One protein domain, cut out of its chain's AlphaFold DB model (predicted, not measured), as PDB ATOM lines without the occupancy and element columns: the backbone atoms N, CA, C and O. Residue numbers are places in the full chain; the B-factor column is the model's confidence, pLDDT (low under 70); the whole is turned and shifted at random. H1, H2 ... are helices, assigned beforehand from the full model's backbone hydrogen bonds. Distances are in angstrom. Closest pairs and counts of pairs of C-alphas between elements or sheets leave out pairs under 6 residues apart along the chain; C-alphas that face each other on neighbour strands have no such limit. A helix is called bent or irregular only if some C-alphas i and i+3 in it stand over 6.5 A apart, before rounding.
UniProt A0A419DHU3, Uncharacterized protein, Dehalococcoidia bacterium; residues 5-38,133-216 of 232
ATOM      1  N   ASP A   5      -2.734  -3.990   6.093       91.94
ATOM      2  CA  ASP A   5      -3.691  -4.987   5.600       91.94
ATOM      3  C   ASP A   5      -3.834  -6.213   6.520       91.94
ATOM      4  O   ASP A   5      -4.871  -6.872   6.502       91.94
ATOM      5  N   GLU A   6      -2.842  -6.484   7.372       93.31
ATOM      6  CA  GLU A   6      -2.878  -7.558   8.377       93.31
ATOM      7  C   GLU A   6      -3.573  -7.146   9.686       93.31
ATOM      8  O   GLU A   6      -3.758  -7.977  10.584       93.31
ATOM      9  N   LEU A   7      -3.922  -5.865   9.839       94.69
ATOM     10  CA  LEU A   7      -4.582  -5.365  11.039       94.69
ATOM     11  C   LEU A   7      -6.071  -5.730  11.037       94.69
ATOM     12  O   LEU A   7      -6.802  -5.545  10.056       94.69
ATOM     13  N   THR A   8      -6.534  -6.213  12.186       93.81
ATOM     14  CA  THR A   8      -7.963  -6.412  12.457       93.81
ATOM     15  C   THR A   8      -8.703  -5.074  12.503       93.81
ATOM     16  O   THR A   8      -8.100  -4.027  12.729       93.81
ATOM     17  N   ASP A   9     -10.028  -5.095  12.346       94.19
ATOM     18  CA  ASP A   9     -10.850  -3.875  12.426       94.19
ATOM     19  C   ASP A   9     -10.655  -3.123  13.745       94.19
ATOM     20  O   ASP A   9     -10.590  -1.897  13.748       94.19
ATOM     21  N   GLN A  10     -10.500  -3.856  14.853       93.06
ATOM     22  CA  GLN A  10     -10.236  -3.257  16.157       93.06
ATOM     23  C   GLN A  10      -8.846  -2.617  16.218       93.06
ATOM     24  O   GLN A  10      -8.722  -1.478  16.648       93.06
ATOM     25  N   GLU A  11      -7.808  -3.309  15.734       95.56
ATOM     26  CA  GLU A  11      -6.453  -2.747  15.690       95.56
ATOM     27  C   GLU A  11      -6.397  -1.484  14.819       95.56
ATOM     28  O   GLU A  11      -5.754  -0.523  15.219       95.56
ATOM     29  N   VAL A  12      -7.084  -1.463  13.666       95.69
ATOM     30  CA  VAL A  12      -7.184  -0.279  12.791       95.69
ATOM     31  C   VAL A  12      -7.939   0.864  13.479       95.69
ATOM     32  O   VAL A  12      -7.534   2.019  13.354       95.69
ATOM     33  N   TYR A  13      -9.022   0.555  14.193       94.75
ATOM     34  CA  TYR A  13      -9.813   1.535  14.940       94.75
ATOM     35  C   TYR A  13      -9.015   2.195  16.071       94.75
ATOM     36  O   TYR A  13      -9.128   3.403  16.270       94.75
ATOM     37  N   ASP A  14      -8.177   1.417  16.760       95.88
ATOM     38  CA  ASP A  14      -7.376   1.864  17.905       95.88
ATOM     39  C   ASP A  14      -6.063   2.570  17.507       95.88
ATOM     40  O   ASP A  14      -5.312   3.022  18.378       95.88
ATOM     41  N   LEU A  15      -5.757   2.680  16.206       95.81
ATOM     42  CA  LEU A  15      -4.567   3.394  15.743       95.81
ATOM     43  C   LEU A  15      -4.621   4.875  16.124       95.81
ATOM     44  O   LEU A  15      -5.582   5.590  15.839       95.81
ATOM     45  N   THR A  16      -3.515   5.362  16.679       96.06
ATOM     46  CA  THR A  16      -3.282   6.801  16.844       96.06
ATOM     47  C   THR A  16      -3.019   7.476  15.497       96.06
ATOM     48  O   THR A  16      -2.547   6.839  14.548       96.06
ATOM     49  N   ASP A  17      -3.231   8.792  15.428       95.06
ATOM     50  CA  ASP A  17      -2.939   9.586  14.227       95.06
ATOM     51  C   ASP A  17      -1.478   9.431  13.770       95.06
ATOM     52  O   ASP A  17      -1.205   9.333  12.575       95.06
ATOM     53  N   GLU A  18      -0.531   9.339  14.711       96.12
ATOM     54  CA  GLU A  18       0.893   9.143  14.411       96.12
ATOM     55  C   GLU A  18       1.179   7.774  13.776       96.12
ATOM     56  O   GLU A  18       1.954   7.679  12.821       96.12
ATOM     57  N   GLN A  19       0.545   6.708  14.276       95.62
ATOM     58  CA  GLN A  19       0.698   5.361  13.719       95.62
ATOM     59  C   GLN A  19       0.026   5.244  12.350       95.62
ATOM     60  O   GLN A  19       0.601   4.665  11.426       95.62
ATOM     61  N   LEU A  20      -1.162   5.830  12.190       95.56
ATOM     62  CA  LEU A  20      -1.846   5.895  10.901       95.56
ATOM     63  C   LEU A  20      -0.994   6.647   9.869       95.56
ATOM     64  O   LEU A  20      -0.823   6.178   8.742       95.56
ATOM     65  N   GLU A  21      -0.413   7.781  10.257       95.12
ATOM     66  CA  GLU A  21       0.489   8.553   9.403       95.12
ATOM     67  C   GLU A  21       1.748   7.757   9.039       95.12
ATOM     68  O   GLU A  21       2.203   7.788   7.896       95.12
ATOM     69  N   TYR A  22       2.300   6.979   9.969       95.12
ATOM     70  CA  TYR A  22       3.409   6.073   9.678       95.12
ATOM     71  C   TYR A  22       3.040   5.026   8.610       95.12
ATOM     72  O   TYR A  22       3.799   4.833   7.657       95.12
ATOM     73  N   HIS A  23       1.862   4.400   8.705       95.69
ATOM     74  CA  HIS A  23       1.389   3.448   7.694       95.69
ATOM     75  C   HIS A  23       1.175   4.100   6.322       95.69
ATOM     76  O   HIS A  23       1.579   3.533   5.306       95.69
ATOM     77  N   LYS A  24       0.630   5.323   6.281       95.38
ATOM     78  CA  LYS A  24       0.517   6.110   5.041       95.38
ATOM     79  C   LYS A  24       1.881   6.376   4.406       95.38
ATOM     80  O   LYS A  24       2.035   6.223   3.197       95.38
ATOM     81  N   LYS A  25       2.894   6.713   5.210       95.50
ATOM     82  CA  LYS A  25       4.267   6.929   4.724       95.50
ATOM     83  C   LYS A  25       4.893   5.659   4.153       95.50
ATOM     84  O   LYS A  25       5.567   5.753   3.129       95.50
ATOM     85  N   ILE A  26       4.657   4.500   4.773       95.06
ATOM     86  CA  ILE A  26       5.082   3.204   4.218       95.06
ATOM     87  C   ILE A  26       4.413   2.963   2.866       95.06
ATOM     88  O   ILE A  26       5.122   2.722   1.894       95.06
ATOM     89  N   ALA A  27       3.088   3.105   2.773       94.88
ATOM     90  CA  ALA A  27       2.367   2.884   1.519       94.88
ATOM     91  C   ALA A  27       2.844   3.823   0.399       94.88
ATOM     92  O   ALA A  27       3.049   3.387  -0.734       94.88
ATOM     93  N   CYS A  28       3.107   5.097   0.712       95.81
ATOM     94  CA  CYS A  28       3.736   6.019  -0.234       95.81
ATOM     95  C   CYS A  28       5.117   5.522  -0.685       95.81
ATOM     96  O   CYS A  28       5.399   5.524  -1.882       95.81
ATOM     97  N   ALA A  29       5.968   5.077   0.245       94.94
ATOM     98  CA  ALA A  29       7.303   4.576  -0.076       94.94
ATOM     99  C   ALA A  29       7.263   3.313  -0.956       94.94
ATOM    100  O   ALA A  29       8.013   3.227  -1.927       94.94
ATOM    101  N   GLU A  30       6.368   2.369  -0.663       94.50
ATOM    102  CA  GLU A  30       6.172   1.140  -1.443       94.50
ATOM    103  C   GLU A  30       5.633   1.425  -2.850       94.50
ATOM    104  O   GLU A  30       6.080   0.818  -3.823       94.50
ATOM    105  N   ALA A  31       4.729   2.400  -2.981       94.50
ATOM    106  CA  ALA A  31       4.193   2.845  -4.265       94.50
ATOM    107  C   ALA A  31       5.164   3.739  -5.067       94.50
ATOM    108  O   ALA A  31       4.856   4.126  -6.195       94.50
ATOM    109  N   GLY A  32       6.316   4.115  -4.497       93.50
ATOM    110  CA  GLY A  32       7.239   5.086  -5.094       93.50
ATOM    111  C   GLY A  32       6.679   6.514  -5.156       93.50
ATOM    112  O   GLY A  32       7.185   7.348  -5.912       93.50
ATOM    113  N   ALA A  33       5.636   6.808  -4.380       94.81
ATOM    114  CA  ALA A  33       5.081   8.143  -4.232       94.81
ATOM    115  C   ALA A  33       5.947   8.980  -3.268       94.81
ATOM    116  O   ALA A  33       6.521   8.455  -2.308       94.81
ATOM    117  N   PRO A  34       6.059  10.300  -3.486       91.31
ATOM    118  CA  PRO A  34       6.808  11.160  -2.581       91.31
ATOM    119  C   PRO A  34       6.167  11.151  -1.192       91.31
ATOM    120  O   PRO A  34       4.957  11.281  -1.069       91.31
ATOM    121  N   ILE A  35       6.974  11.045  -0.134       90.00
ATOM    122  CA  ILE A  35       6.486  11.081   1.258       90.00
ATOM    123  C   ILE A  35       6.057  12.499   1.655       90.00
ATOM    124  O   ILE A  35       5.078  12.686   2.371       90.00
ATOM    125  N   ALA A  36       6.781  13.507   1.173       88.50
ATOM    126  CA  ALA A  36       6.474  14.907   1.413       88.50
ATOM    127  C   ALA A  36       6.061  15.579   0.107       88.50
ATOM    128  O   ALA A  36       6.717  15.420  -0.926       88.50
ATOM    129  N   VAL A  37       4.992  16.364   0.173       88.69
ATOM    130  CA  VAL A  37       4.575  17.216  -0.935       88.69
ATOM    131  C   VAL A  37       5.578  18.372  -1.058       88.69
ATOM    132  O   VAL A  37       5.834  19.047  -0.057       88.69
ATOM    133  N   PRO A  38       6.151  18.625  -2.250       87.88
ATOM    134  CA  PRO A  38       7.064  19.742  -2.453       87.88
ATOM    135  C   PRO A  38       6.423  21.080  -2.053       87.88
ATOM    136  O   PRO A  38       5.234  21.293  -2.327       87.88
ATOM    137  N   LYS A 133       7.497  33.181 -12.747       96.38
ATOM    138  CA  LYS A 133       6.230  32.552 -13.127       96.38
ATOM    139  C   LYS A 133       6.447  31.142 -13.655       96.38
ATOM    140  O   LYS A 133       5.736  30.245 -13.230       96.38
ATOM    141  N   LYS A 134       7.456  30.929 -14.504       95.62
ATOM    142  CA  LYS A 134       7.821  29.581 -14.964       95.62
ATOM    143  C   LYS A 134       8.241  28.680 -13.808       95.62
ATOM    144  O   LYS A 134       7.735  27.572 -13.712       95.62
ATOM    145  N   GLU A 135       9.099  29.170 -12.914       95.00
ATOM    146  CA  GLU A 135       9.524  28.416 -11.724       95.00
ATOM    147  C   GLU A 135       8.331  28.042 -10.832       95.00
ATOM    148  O   GLU A 135       8.222  26.904 -10.376       95.00
ATOM    149  N   TYR A 136       7.406  28.982 -10.617       96.75
ATOM    150  CA  TYR A 136       6.171  28.735  -9.879       96.75
ATOM    151  C   TYR A 136       5.287  27.692 -10.574       96.75
ATOM    152  O   TYR A 136       4.838  26.754  -9.921       96.75
ATOM    153  N   ASP A 137       5.052  27.833 -11.879       96.31
ATOM    154  CA  ASP A 137       4.191  26.931 -12.649       96.31
ATOM    155  C   ASP A 137       4.772  25.503 -12.681       96.31
ATOM    156  O   ASP A 137       4.046  24.523 -12.505       96.31
ATOM    157  N   GLU A 138       6.093  25.365 -12.835       95.75
ATOM    158  CA  GLU A 138       6.793  24.077 -12.762       95.75
ATOM    159  C   GLU A 138       6.682  23.443 -11.368       95.75
ATOM    160  O   GLU A 138       6.372  22.251 -11.249       95.75
ATOM    161  N   ALA A 139       6.884  24.232 -10.309       95.62
ATOM    162  CA  ALA A 139       6.730  23.769  -8.933       95.62
ATOM    163  C   ALA A 139       5.282  23.355  -8.623       95.62
ATOM    164  O   ALA A 139       5.064  22.331  -7.971       95.62
ATOM    165  N   ASP A 140       4.289  24.098  -9.118       96.81
ATOM    166  CA  ASP A 140       2.869  23.785  -8.950       96.81
ATOM    167  C   ASP A 140       2.493  22.468  -9.636       96.81
ATOM    168  O   ASP A 140       1.824  21.618  -9.045       96.81
ATOM    169  N   GLU A 141       2.983  22.237 -10.854       96.19
ATOM    170  CA  GLU A 141       2.745  20.980 -11.567       96.19
ATOM    171  C   GLU A 141       3.410  19.779 -10.884       96.19
ATOM    172  O   GLU A 141       2.789  18.719 -10.748       96.19
ATOM    173  N   LEU A 142       4.645  19.929 -10.395       94.75
ATOM    174  CA  LEU A 142       5.306  18.892  -9.595       94.75
ATOM    175  C   LEU A 142       4.536  18.603  -8.306       94.75
ATOM    176  O   LEU A 142       4.302  17.440  -7.968       94.75
ATOM    177  N   ARG A 143       4.084  19.653  -7.618       95.06
ATOM    178  CA  ARG A 143       3.288  19.546  -6.397       95.06
ATOM    179  C   ARG A 143       1.966  18.820  -6.643       95.06
ATOM    180  O   ARG A 143       1.637  17.894  -5.907       95.06
ATOM    181  N   LYS A 144       1.220  19.183  -7.690       95.88
ATOM    182  CA  LYS A 144      -0.035  18.512  -8.072       95.88
ATOM    183  C   LYS A 144       0.176  17.032  -8.375       95.88
ATOM    184  O   LYS A 144      -0.636  16.207  -7.962       95.88
ATOM    185  N   LYS A 145       1.252  16.683  -9.089       95.75
ATOM    186  CA  LYS A 145       1.610  15.280  -9.360       95.75
ATOM    187  C   LYS A 145       1.936  14.527  -8.073       95.75
ATOM    188  O   LYS A 145       1.452  13.414  -7.903       95.75
ATOM    189  N   ALA A 146       2.698  15.144  -7.171       95.38
ATOM    190  CA  ALA A 146       3.035  14.565  -5.874       95.38
ATOM    191  C   ALA A 146       1.784  14.278  -5.029       95.38
ATOM    192  O   ALA A 146       1.644  13.163  -4.539       95.38
ATOM    193  N   ILE A 147       0.856  15.238  -4.930       95.94
ATOM    194  CA  ILE A 147      -0.418  15.068  -4.207       95.94
ATOM    195  C   ILE A 147      -1.222  13.911  -4.803       95.94
ATOM    196  O   ILE A 147      -1.578  12.983  -4.090       95.94
ATOM    197  N   LYS A 148      -1.428  13.899  -6.127       96.44
ATOM    198  CA  LYS A 148      -2.179  12.819  -6.791       96.44
ATOM    199  C   LYS A 148      -1.560  11.438  -6.566       96.44
ATOM    200  O   LYS A 148      -2.290  10.461  -6.410       96.44
ATOM    201  N   ALA A 149      -0.230  11.350  -6.587       95.94
ATOM    202  CA  ALA A 149       0.485  10.104  -6.332       95.94
ATOM    203  C   ALA A 149       0.316   9.643  -4.877       95.94
ATOM    204  O   ALA A 149       0.056   8.464  -4.655       95.94
ATOM    205  N   GLN A 150       0.401  10.562  -3.907       95.75
ATOM    206  CA  GLN A 150       0.120  10.261  -2.499       95.75
ATOM    207  C   GLN A 150      -1.317   9.780  -2.304       95.75
ATOM    208  O   GLN A 150      -1.511   8.702  -1.756       95.75
ATOM    209  N   ASP A 151      -2.305  10.528  -2.804       95.56
ATOM    210  CA  ASP A 151      -3.729  10.193  -2.667       95.56
ATOM    211  C   ASP A 151      -4.024   8.795  -3.221       95.56
ATOM    212  O   ASP A 151      -4.725   7.998  -2.598       95.56
ATOM    213  N   SER A 152      -3.429   8.466  -4.371       96.12
ATOM    214  CA  SER A 152      -3.564   7.141  -4.982       96.12
ATOM    215  C   SER A 152      -2.916   6.043  -4.132       96.12
ATOM    216  O   SER A 152      -3.471   4.954  -4.021       96.12
ATOM    217  N   ALA A 153      -1.762   6.318  -3.517       95.75
ATOM    218  CA  ALA A 153      -1.046   5.356  -2.680       95.75
ATOM    219  C   ALA A 153      -1.762   5.077  -1.346       95.75
ATOM    220  O   ALA A 153      -1.714   3.949  -0.856       95.75
ATOM    221  N   ILE A 154      -2.434   6.077  -0.765       96.38
ATOM    222  CA  ILE A 154      -3.069   5.973   0.563       96.38
ATOM    223  C   ILE A 154      -4.591   5.792   0.517       96.38
ATOM    224  O   ILE A 154      -5.217   5.630   1.568       96.38
ATOM    225  N   GLY A 155      -5.208   5.839  -0.668       96.00
ATOM    226  CA  GLY A 155      -6.663   5.756  -0.822       96.00
ATOM    227  C   GLY A 155      -7.253   4.506  -0.171       96.00
ATOM    228  O   GLY A 155      -8.191   4.604   0.617       96.00
ATOM    229  N   TRP A 156      -6.623   3.350  -0.391       95.94
ATOM    230  CA  TRP A 156      -7.054   2.074   0.189       95.94
ATOM    231  C   TRP A 156      -6.936   2.038   1.723       95.94
ATOM    232  O   TRP A 156      -7.786   1.450   2.384       95.94
ATOM    233  N   ILE A 157      -5.922   2.692   2.309       95.94
ATOM    234  CA  ILE A 157      -5.769   2.817   3.770       95.94
ATOM    235  C   ILE A 157      -6.951   3.595   4.342       95.94
ATOM    236  O   ILE A 157      -7.502   3.228   5.377       95.94
ATOM    237  N   THR A 158      -7.339   4.675   3.661       94.19
ATOM    238  CA  THR A 158      -8.449   5.534   4.087       94.19
ATOM    239  C   THR A 158      -9.778   4.779   4.017       94.19
ATOM    240  O   THR A 158     -10.517   4.760   4.996       94.19
ATOM    241  N   GLU A 159     -10.033   4.073   2.915       96.19
ATOM    242  CA  GLU A 159     -11.221   3.225   2.744       96.19
ATOM    243  C   GLU A 159     -11.286   2.097   3.788       96.19
ATOM    244  O   GLU A 159     -12.315   1.868   4.435       96.19
ATOM    245  N   ARG A 160     -10.158   1.417   4.017       96.00
ATOM    246  CA  ARG A 160     -10.027   0.364   5.030       96.00
ATOM    247  C   ARG A 160     -10.284   0.885   6.443       96.00
ATOM    248  O   ARG A 160     -10.917   0.177   7.226       96.00
ATOM    249  N   LEU A 161      -9.816   2.094   6.763       95.88
ATOM    250  CA  LEU A 161     -10.054   2.758   8.046       95.88
ATOM    251  C   LEU A 161     -11.537   3.089   8.246       95.88
ATOM    252  O   LEU A 161     -12.071   2.850   9.328       95.88
ATOM    253  N   GLU A 162     -12.212   3.620   7.226       95.69
ATOM    254  CA  GLU A 162     -13.653   3.903   7.289       95.69
ATOM    255  C   GLU A 162     -14.464   2.621   7.489       95.69
ATOM    256  O   GLU A 162     -15.319   2.560   8.371       95.69
ATOM    257  N   THR A 163     -14.120   1.566   6.749       95.50
ATOM    258  CA  THR A 163     -14.758   0.249   6.877       95.50
ATOM    259  C   THR A 163     -14.532  -0.349   8.267       95.50
ATOM    260  O   THR A 163     -15.472  -0.831   8.891       95.50
ATOM    261  N   ALA A 164     -13.304  -0.272   8.795       95.12
ATOM    262  CA  ALA A 164     -12.992  -0.735  10.147       95.12
ATOM    263  C   ALA A 164     -13.833  -0.005  11.202       95.12
ATOM    264  O   ALA A 164     -14.393  -0.636  12.096       95.12
ATOM    265  N   ARG A 165     -13.950   1.324  11.082       94.62
ATOM    266  CA  ARG A 165     -14.749   2.148  11.997       94.62
ATOM    267  C   ARG A 165     -16.220   1.773  11.969       94.62
ATOM    268  O   ARG A 165     -16.827   1.672  13.033       94.62
ATOM    269  N   GLU A 166     -16.772   1.546  10.784       94.38
ATOM    270  CA  GLU A 166     -18.160   1.117  10.643       94.38
ATOM    271  C   GLU A 166     -18.384  -0.268  11.254       94.38
ATOM    272  O   GLU A 166     -19.293  -0.443  12.062       94.38
ATOM    273  N   ASN A 167     -17.515  -1.231  10.947       92.25
ATOM    274  CA  ASN A 167     -17.622  -2.589  11.474       92.25
ATOM    275  C   ASN A 167     -17.532  -2.617  13.005       92.25
ATOM    276  O   ASN A 167     -18.318  -3.304  13.659       92.25
ATOM    277  N   VAL A 168     -16.605  -1.850  13.590       93.38
ATOM    278  CA  VAL A 168     -16.482  -1.722  15.049       93.38
ATOM    279  C   VAL A 168     -17.726  -1.067  15.643       93.38
ATOM    280  O   VAL A 168     -18.237  -1.568  16.643       93.38
ATOM    281  N   ARG A 169     -18.256  -0.007  15.019       92.50
ATOM    282  CA  ARG A 169     -19.493   0.645  15.472       92.50
ATOM    283  C   ARG A 169     -20.670  -0.329  15.486       92.50
ATOM    284  O   ARG A 169     -21.309  -0.479  16.521       92.50
ATOM    285  N   VAL A 170     -20.926  -1.014  14.370       91.31
ATOM    286  CA  VAL A 170     -22.027  -1.986  14.258       91.31
ATOM    287  C   VAL A 170     -21.862  -3.108  15.280       91.31
ATOM    288  O   VAL A 170     -22.836  -3.509  15.914       91.31
ATOM    289  N   ARG A 171     -20.631  -3.595  15.491       90.75
ATOM    290  CA  ARG A 171     -20.357  -4.605  16.519       90.75
ATOM    291  C   ARG A 171     -20.703  -4.089  17.914       90.75
ATOM    292  O   ARG A 171     -21.424  -4.775  18.626       90.75
ATOM    293  N   MET A 172     -20.251  -2.890  18.285       91.00
ATOM    294  CA  MET A 172     -20.557  -2.287  19.591       91.00
ATOM    295  C   MET A 172     -22.065  -2.088  19.801       91.00
ATOM    296  O   MET A 172     -22.573  -2.337  20.890       91.00
ATOM    297  N   GLU A 173     -22.799  -1.676  18.765       92.00
ATOM    298  CA  GLU A 173     -24.264  -1.553  18.818       92.00
ATOM    299  C   GLU A 173     -24.941  -2.912  19.044       92.00
ATOM    300  O   GLU A 173     -25.860  -3.022  19.855       92.00
ATOM    301  N   GLN A 174     -24.471  -3.959  18.363       91.44
ATOM    302  CA  GLN A 174     -24.981  -5.320  18.531       91.44
ATOM    303  C   GLN A 174     -24.642  -5.910  19.906       91.44
ATOM    304  O   GLN A 174     -25.503  -6.549  20.509       91.44
ATOM    305  N   GLU A 175     -23.431  -5.681  20.418       91.31
ATOM    306  CA  GLU A 175     -23.030  -6.073  21.777       91.31
ATOM    307  C   GLU A 175     -23.914  -5.376  22.821       91.31
ATOM    308  O   GLU A 175     -24.501  -6.039  23.670       91.31
ATOM    309  N   SER A 176     -24.128  -4.061  22.690       92.56
ATOM    310  CA  SER A 176     -25.023  -3.312  23.582       92.56
ATOM    311  C   SER A 176     -26.469  -3.818  23.525       92.56
ATOM    312  O   SER A 176     -27.121  -3.941  24.559       92.56
ATOM    313  N   ALA A 177     -26.989  -4.126  22.333       92.94
ATOM    314  CA  ALA A 177     -28.334  -4.680  22.185       92.94
ATOM    315  C   ALA A 177     -28.452  -6.074  22.822       92.94
ATOM    316  O   ALA A 177     -29.472  -6.403  23.429       92.94
ATOM    317  N   LEU A 178     -27.408  -6.899  22.705       92.75
ATOM    318  CA  LEU A 178     -27.359  -8.200  23.358       92.75
ATOM    319  C   LEU A 178     -27.374  -8.055  24.885       92.75
ATOM    320  O   LEU A 178     -28.150  -8.752  25.537       92.75
ATOM    321  N   ASP A 179     -26.604  -7.120  25.443       91.19
ATOM    322  CA  ASP A 179     -26.604  -6.821  26.879       91.19
ATOM    323  C   ASP A 179     -27.988  -6.354  27.366       91.19
ATOM    324  O   ASP A 179     -28.464  -6.755  28.432       91.19
ATOM    325  N   GLU A 180     -28.697  -5.548  26.572       94.44
ATOM    326  CA  GLU A 180     -30.086  -5.174  26.858       94.44
ATOM    327  C   GLU A 180     -31.025  -6.388  26.858       94.44
ATOM    328  O   GLU A 180     -31.830  -6.552  27.782       94.44
ATOM    329  N   TYR A 181     -30.907  -7.280  25.871       95.19
ATOM    330  CA  TYR A 181     -31.697  -8.512  25.845       95.19
ATOM    331  C   TYR A 181     -31.358  -9.454  26.996       95.19
ATOM    332  O   TYR A 181     -32.272 -10.071  27.540       95.19
ATOM    333  N   MET A 182     -30.093  -9.536  27.406       93.88
ATOM    334  CA  MET A 182     -29.662 -10.287  28.585       93.88
ATOM    335  C   MET A 182     -30.352  -9.785  29.852       93.88
ATOM    336  O   MET A 182     -30.848 -10.587  30.643       93.88
ATOM    337  N   ASN A 183     -30.462  -8.465  30.014       93.56
ATOM    338  CA  ASN A 183     -31.183  -7.864  31.133       93.56
ATOM    339  C   ASN A 183     -32.691  -8.159  31.077       93.56
ATOM    340  O   ASN A 183     -33.293  -8.507  32.091       93.56
ATOM    341  N   LEU A 184     -33.313  -8.061  29.897       95.19
ATOM    342  CA  LEU A 184     -34.738  -8.374  29.713       95.19
ATOM    343  C   LEU A 184     -35.056  -9.863  29.904       95.19
ATOM    344  O   LEU A 184     -36.169 -10.213  30.296       95.19
ATOM    345  N   ALA A 185     -34.093 -10.730  29.613       94.56
ATOM    346  CA  ALA A 185     -34.202 -12.174  29.738       94.56
ATOM    347  C   ALA A 185     -33.832 -12.700  31.136       94.56
ATOM    348  O   ALA A 185     -33.715 -13.914  31.296       94.56
ATOM    349  N   ASP A 186     -33.629 -11.824  32.128       93.94
ATOM    350  CA  ASP A 186     -33.200 -12.196  33.488       93.94
ATOM    351  C   ASP A 186     -31.928 -13.069  33.474       93.94
ATOM    352  O   ASP A 186     -31.866 -14.157  34.043       93.94
ATOM    353  N   ALA A 187     -30.924 -12.607  32.719       90.75
ATOM    354  CA  ALA A 187     -29.651 -13.280  32.466       90.75
ATOM    355  C   ALA A 187     -29.742 -14.649  31.755       90.75
ATOM    356  O   ALA A 187     -28.758 -15.391  31.699       90.75
ATOM    357  N   ASN A 188     -30.887 -14.993  31.157       93.38
ATOM    358  CA  ASN A 188     -31.016 -16.195  30.337       93.38
ATOM    359  C   ASN A 188     -30.481 -15.960  28.912       93.38
ATOM    360  O   ASN A 188     -31.169 -15.397  28.057       93.38
ATOM    361  N   VAL A 189     -29.267 -16.457  28.650       93.12
ATOM    362  CA  VAL A 189     -28.558 -16.289  27.368       93.12
ATOM    363  C   VAL A 189     -29.328 -16.865  26.185       93.12
ATOM    364  O   VAL A 189     -29.357 -16.262  25.117       93.12
ATOM    365  N   GLU A 190     -30.009 -17.996  26.358       93.44
ATOM    366  CA  GLU A 190     -30.749 -18.627  25.266       93.44
ATOM    367  C   GLU A 190     -31.975 -17.795  24.863       93.44
ATOM    368  O   GLU A 190     -32.275 -17.638  23.678       93.44
ATOM    369  N   VAL A 191     -32.672 -17.213  25.843       94.06
ATOM    370  CA  VAL A 191     -33.807 -16.313  25.595       94.06
ATOM    371  C   VAL A 191     -33.329 -14.997  24.976       94.06
ATOM    372  O   VAL A 191     -33.910 -14.555  23.982       94.06
ATOM    373  N   ALA A 192     -32.248 -14.410  25.497       94.12
ATOM    374  CA  ALA A 192     -31.648 -13.195  24.947       94.12
ATOM    375  C   ALA A 192     -31.168 -13.394  23.502       94.12
ATOM    376  O   ALA A 192     -31.472 -12.581  22.630       94.12
ATOM    377  N   TYR A 193     -30.512 -14.523  23.217       93.50
ATOM    378  CA  TYR A 193     -30.102 -14.916  21.872       93.50
ATOM    379  C   TYR A 193     -31.300 -15.019  20.919       93.50
ATOM    380  O   TYR A 193     -31.261 -14.475  19.817       93.50
ATOM    381  N   ARG A 194     -32.409 -15.649  21.336       93.75
ATOM    382  CA  ARG A 194     -33.633 -15.711  20.515       93.75
ATOM    383  C   ARG A 194     -34.217 -14.324  20.237       93.75
ATOM    384  O   ARG A 194     -34.704 -14.095  19.129       93.75
ATOM    385  N   PHE A 195     -34.193 -13.409  21.208       94.56
ATOM    386  CA  PHE A 195     -34.623 -12.023  20.993       94.56
ATOM    387  C   PHE A 195     -33.720 -11.306  19.993       94.56
ATOM    388  O   PHE A 195     -34.228 -10.724  19.033       94.56
ATOM    389  N   PHE A 196     -32.406 -11.435  20.169       94.06
ATOM    390  CA  PHE A 196     -31.410 -10.868  19.272       94.06
ATOM    391  C   PHE A 196     -31.594 -11.372  17.838       94.06
ATOM    392  O   PHE A 196     -31.765 -10.567  16.926       94.06
ATOM    393  N   VAL A 197     -31.668 -12.694  17.634       93.81
ATOM    394  CA  VAL A 197     -31.831 -13.283  16.296       93.81
ATOM    395  C   VAL A 197     -33.129 -12.847  15.632       93.81
ATOM    396  O   VAL A 197     -33.170 -12.600  14.429       93.81
ATOM    397  N   LYS A 198     -34.206 -12.714  16.408       94.00
ATOM    398  CA  LYS A 198     -35.495 -12.264  15.882       94.00
ATOM    399  C   LYS A 198     -35.469 -10.803  15.419       94.00
ATOM    400  O   LYS A 198     -36.202 -10.465  14.495       94.00
ATOM    401  N   ALA A 199     -34.672  -9.952  16.063       92.81
ATOM    402  CA  ALA A 199     -34.578  -8.530  15.740       92.81
ATOM    403  C   ALA A 199     -33.521  -8.221  14.665       92.81
ATOM    404  O   ALA A 199     -33.776  -7.405  13.783       92.81
ATOM    405  N   TYR A 200     -32.366  -8.888  14.718       88.50
ATOM    406  CA  TYR A 200     -31.180  -8.570  13.910       88.50
ATOM    407  C   TYR A 200     -30.794  -9.669  12.906       88.50
ATOM    408  O   TYR A 200     -29.913  -9.455  12.075       88.50
ATOM    409  N   GLY A 201     -31.458 -10.829  12.933       88.88
ATOM    410  CA  GLY A 201     -31.103 -11.984  12.108       88.88
ATOM    411  C   GLY A 201     -29.946 -12.798  12.691       88.88
ATOM    412  O   GLY A 201     -29.672 -12.764  13.887       88.88
ATOM    413  N   GLN A 202     -29.269 -13.581  11.849       87.12
ATOM    414  CA  GLN A 202     -28.140 -14.400  12.298       87.12
ATOM    415  C   GLN A 202     -26.980 -13.510  12.786       87.12
ATOM    416  O   GLN A 202     -26.622 -12.560  12.085       87.12
ATOM    417  N   PRO A 203     -26.373 -13.802  13.952       85.69
ATOM    418  CA  PRO A 203     -25.255 -13.019  14.468       85.69
ATOM    419  C   PRO A 203     -24.047 -13.105  13.531       85.69
ATOM    420  O   PRO A 203     -23.761 -14.155  12.946       85.69
ATOM    421  N   SER A 204     -23.301 -12.006  13.434       86.50
ATOM    422  CA  SER A 204     -21.982 -12.007  12.797       86.50
ATOM    423  C   SER A 204     -21.005 -12.880  13.590       86.50
ATOM    424  O   SER A 204     -21.206 -13.124  14.780       86.50
ATOM    425  N   ASP A 205     -19.918 -13.337  12.964       86.94
ATOM    426  CA  ASP A 205     -18.929 -14.183  13.651       86.94
ATOM    427  C   ASP A 205     -18.296 -13.486  14.863       86.94
ATOM    428  O   ASP A 205     -18.009 -14.136  15.865       86.94
ATOM    429  N   ALA A 206     -18.175 -12.156  14.822       84.75
ATOM    430  CA  ALA A 206     -17.728 -11.365  15.964       84.75
ATOM    431  C   ALA A 206     -18.700 -11.460  17.154       84.75
ATOM    432  O   ALA A 206     -18.267 -11.638  18.288       84.75
ATOM    433  N   ILE A 207     -20.012 -11.408  16.900       88.81
ATOM    434  CA  ILE A 207     -21.036 -11.570  17.944       88.81
ATOM    435  C   ILE A 207     -21.126 -13.018  18.426       88.81
ATOM    436  O   ILE A 207     -21.307 -13.249  19.619       88.81
ATOM    437  N   LYS A 208     -20.950 -14.008  17.541       90.12
ATOM    438  CA  LYS A 208     -20.846 -15.420  17.955       90.12
ATOM    439  C   LYS A 208     -19.669 -15.633  18.905       90.12
ATOM    440  O   LYS A 208     -19.812 -16.322  19.911       90.12
ATOM    441  N   GLU A 209     -18.524 -15.026  18.604       87.62
ATOM    442  CA  GLU A 209     -17.345 -15.094  19.465       87.62
ATOM    443  C   GLU A 209     -17.571 -14.360  20.793       87.62
ATOM    444  O   GLU A 209     -17.219 -14.891  21.843       87.62
ATOM    445  N   HIS A 210     -18.230 -13.197  20.779       87.38
ATOM    446  CA  HIS A 210     -18.625 -12.485  21.997       87.38
ATOM    447  C   HIS A 210     -19.534 -13.346  22.890       87.38
ATOM    448  O   HIS A 210     -19.254 -13.519  24.074       87.38
ATOM    449  N   LEU A 211     -20.579 -13.956  22.316       88.69
ATOM    450  CA  LEU A 211     -21.467 -14.901  23.003       88.69
ATOM    451  C   LEU A 211     -20.696 -16.071  23.628       88.69
ATOM    452  O   LEU A 211     -20.965 -16.455  24.767       88.69
ATOM    453  N   ARG A 212     -19.703 -16.601  22.913       91.44
ATOM    454  CA  ARG A 212     -18.852 -17.683  23.407       91.44
ATOM    455  C   ARG A 212     -17.948 -17.239  24.558       91.44
ATOM    456  O   ARG A 212     -17.842 -17.953  25.544       91.44
ATOM    457  N   ILE A 213     -17.275 -16.096  24.437       89.06
ATOM    458  CA  ILE A 213     -16.287 -15.636  25.427       89.06
ATOM    459  C   ILE A 213     -16.966 -15.109  26.691       89.06
ATOM    460  O   ILE A 213     -16.535 -15.422  27.799       89.06
ATOM    461  N   VAL A 214     -17.988 -14.268  26.531       88.12
ATOM    462  CA  VAL A 214     -18.599 -13.520  27.638       88.12
ATOM    463  C   VAL A 214     -19.657 -14.352  28.350       88.12
ATOM    464  O   VAL A 214     -19.755 -14.306  29.575       88.12
ATOM    465  N   TYR A 215     -20.422 -15.139  27.592       88.38
ATOM    466  CA  TYR A 215     -21.601 -15.843  28.091       88.38
ATOM    467  C   TYR A 215     -21.475 -17.376  28.064       88.38
ATOM    468  O   TYR A 215     -22.437 -18.056  28.412       88.38
ATOM    469  N   ASP A 216     -20.317 -17.919  27.659       89.12
ATOM    470  CA  ASP A 216     -20.064 -19.364  27.478       89.12
ATOM    471  C   ASP A 216     -21.141 -20.061  26.623       89.12
ATOM    472  O   ASP A 216     -21.509 -21.218  26.833       89.12
TER     473      ASP A 216
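What this domain is: This is residues 5 to 38 and 133 to 216 of the 232 residues of an uncharacterized protein of Dehalococcoidia bacterium (UniProt A0A419DHU3). One long helix, H3, bent into two arms at a steep tilt of 40 degrees, is the spine of a rod, and four shorter helices pack along it: H2 by the bend, then H1, H5 and H4 toward its last residue. Residues 133 to 138 of H3 stick out. The printed part has 118 residues with five named helices, H1 to H5 along the chain, and no named strand; the class is all helix. It is extended, with a radius of gyration of the C-alphas of 22.3 A and spans of 75 by 21 by 19 A.

How they stand to each other: The hub is H3, residues 133 to 184, assigned as one helix by its hydrogen bonds but bent: C-alphas 153 and 156 are 7.4 A apart. Its arms are H3a, residues 133 to 153, and H3b, residues 156 to 184. H2, residues 17 to 30, touches H3a about perpendicular, at 78 degrees; their closest C-alphas, Cys 28 and Ala 153, are 5.4 A apart. H1, residues 9 to 13, touches H3b, closest at the C-alphas of Asp 9 and Ala 164, 4.4 A. H5, residues 205 to 215, touches H3b at a steep tilt of 40 degrees, the same way, closest at C-alphas Glu 175 and Ile 207, 7.0 A. H4, residues 189 to 200, touches H3b at a steep tilt of 51 degrees, opposite ways, closest at C-alphas Tyr 181 and Ala 192, 4.8 A. Helix packing is mostly crossed, with no shallow tilt among these three angles. In H1, H2, H3a, H3b, H4 and H5 every O i to N i+4 pair is within hydrogen-bond range.

Where its parts are: H3a measures 30.0 A from C-alpha 133 at (6.230, 32.552, -13.127), and H3b 41.8 A to C-alpha 184 at (-34.738, -8.374, 29.713). H2 measures 20.0 A, H4 15.7 A, H5 14.8 A and H1 6.1 A.

The domain as a whole: The C-alphas farthest apart, Lys 134 and Asp 186, are 76.0 A apart. Residues 39 to 132 are not printed; C-alphas 38 and 133 are 16.7 A apart across the cut. The links H1 to H2, H3 to H4 and H4 to H5 are tight. Mean pLDDT of the printed part is 93.4, and no printed residue is under 70.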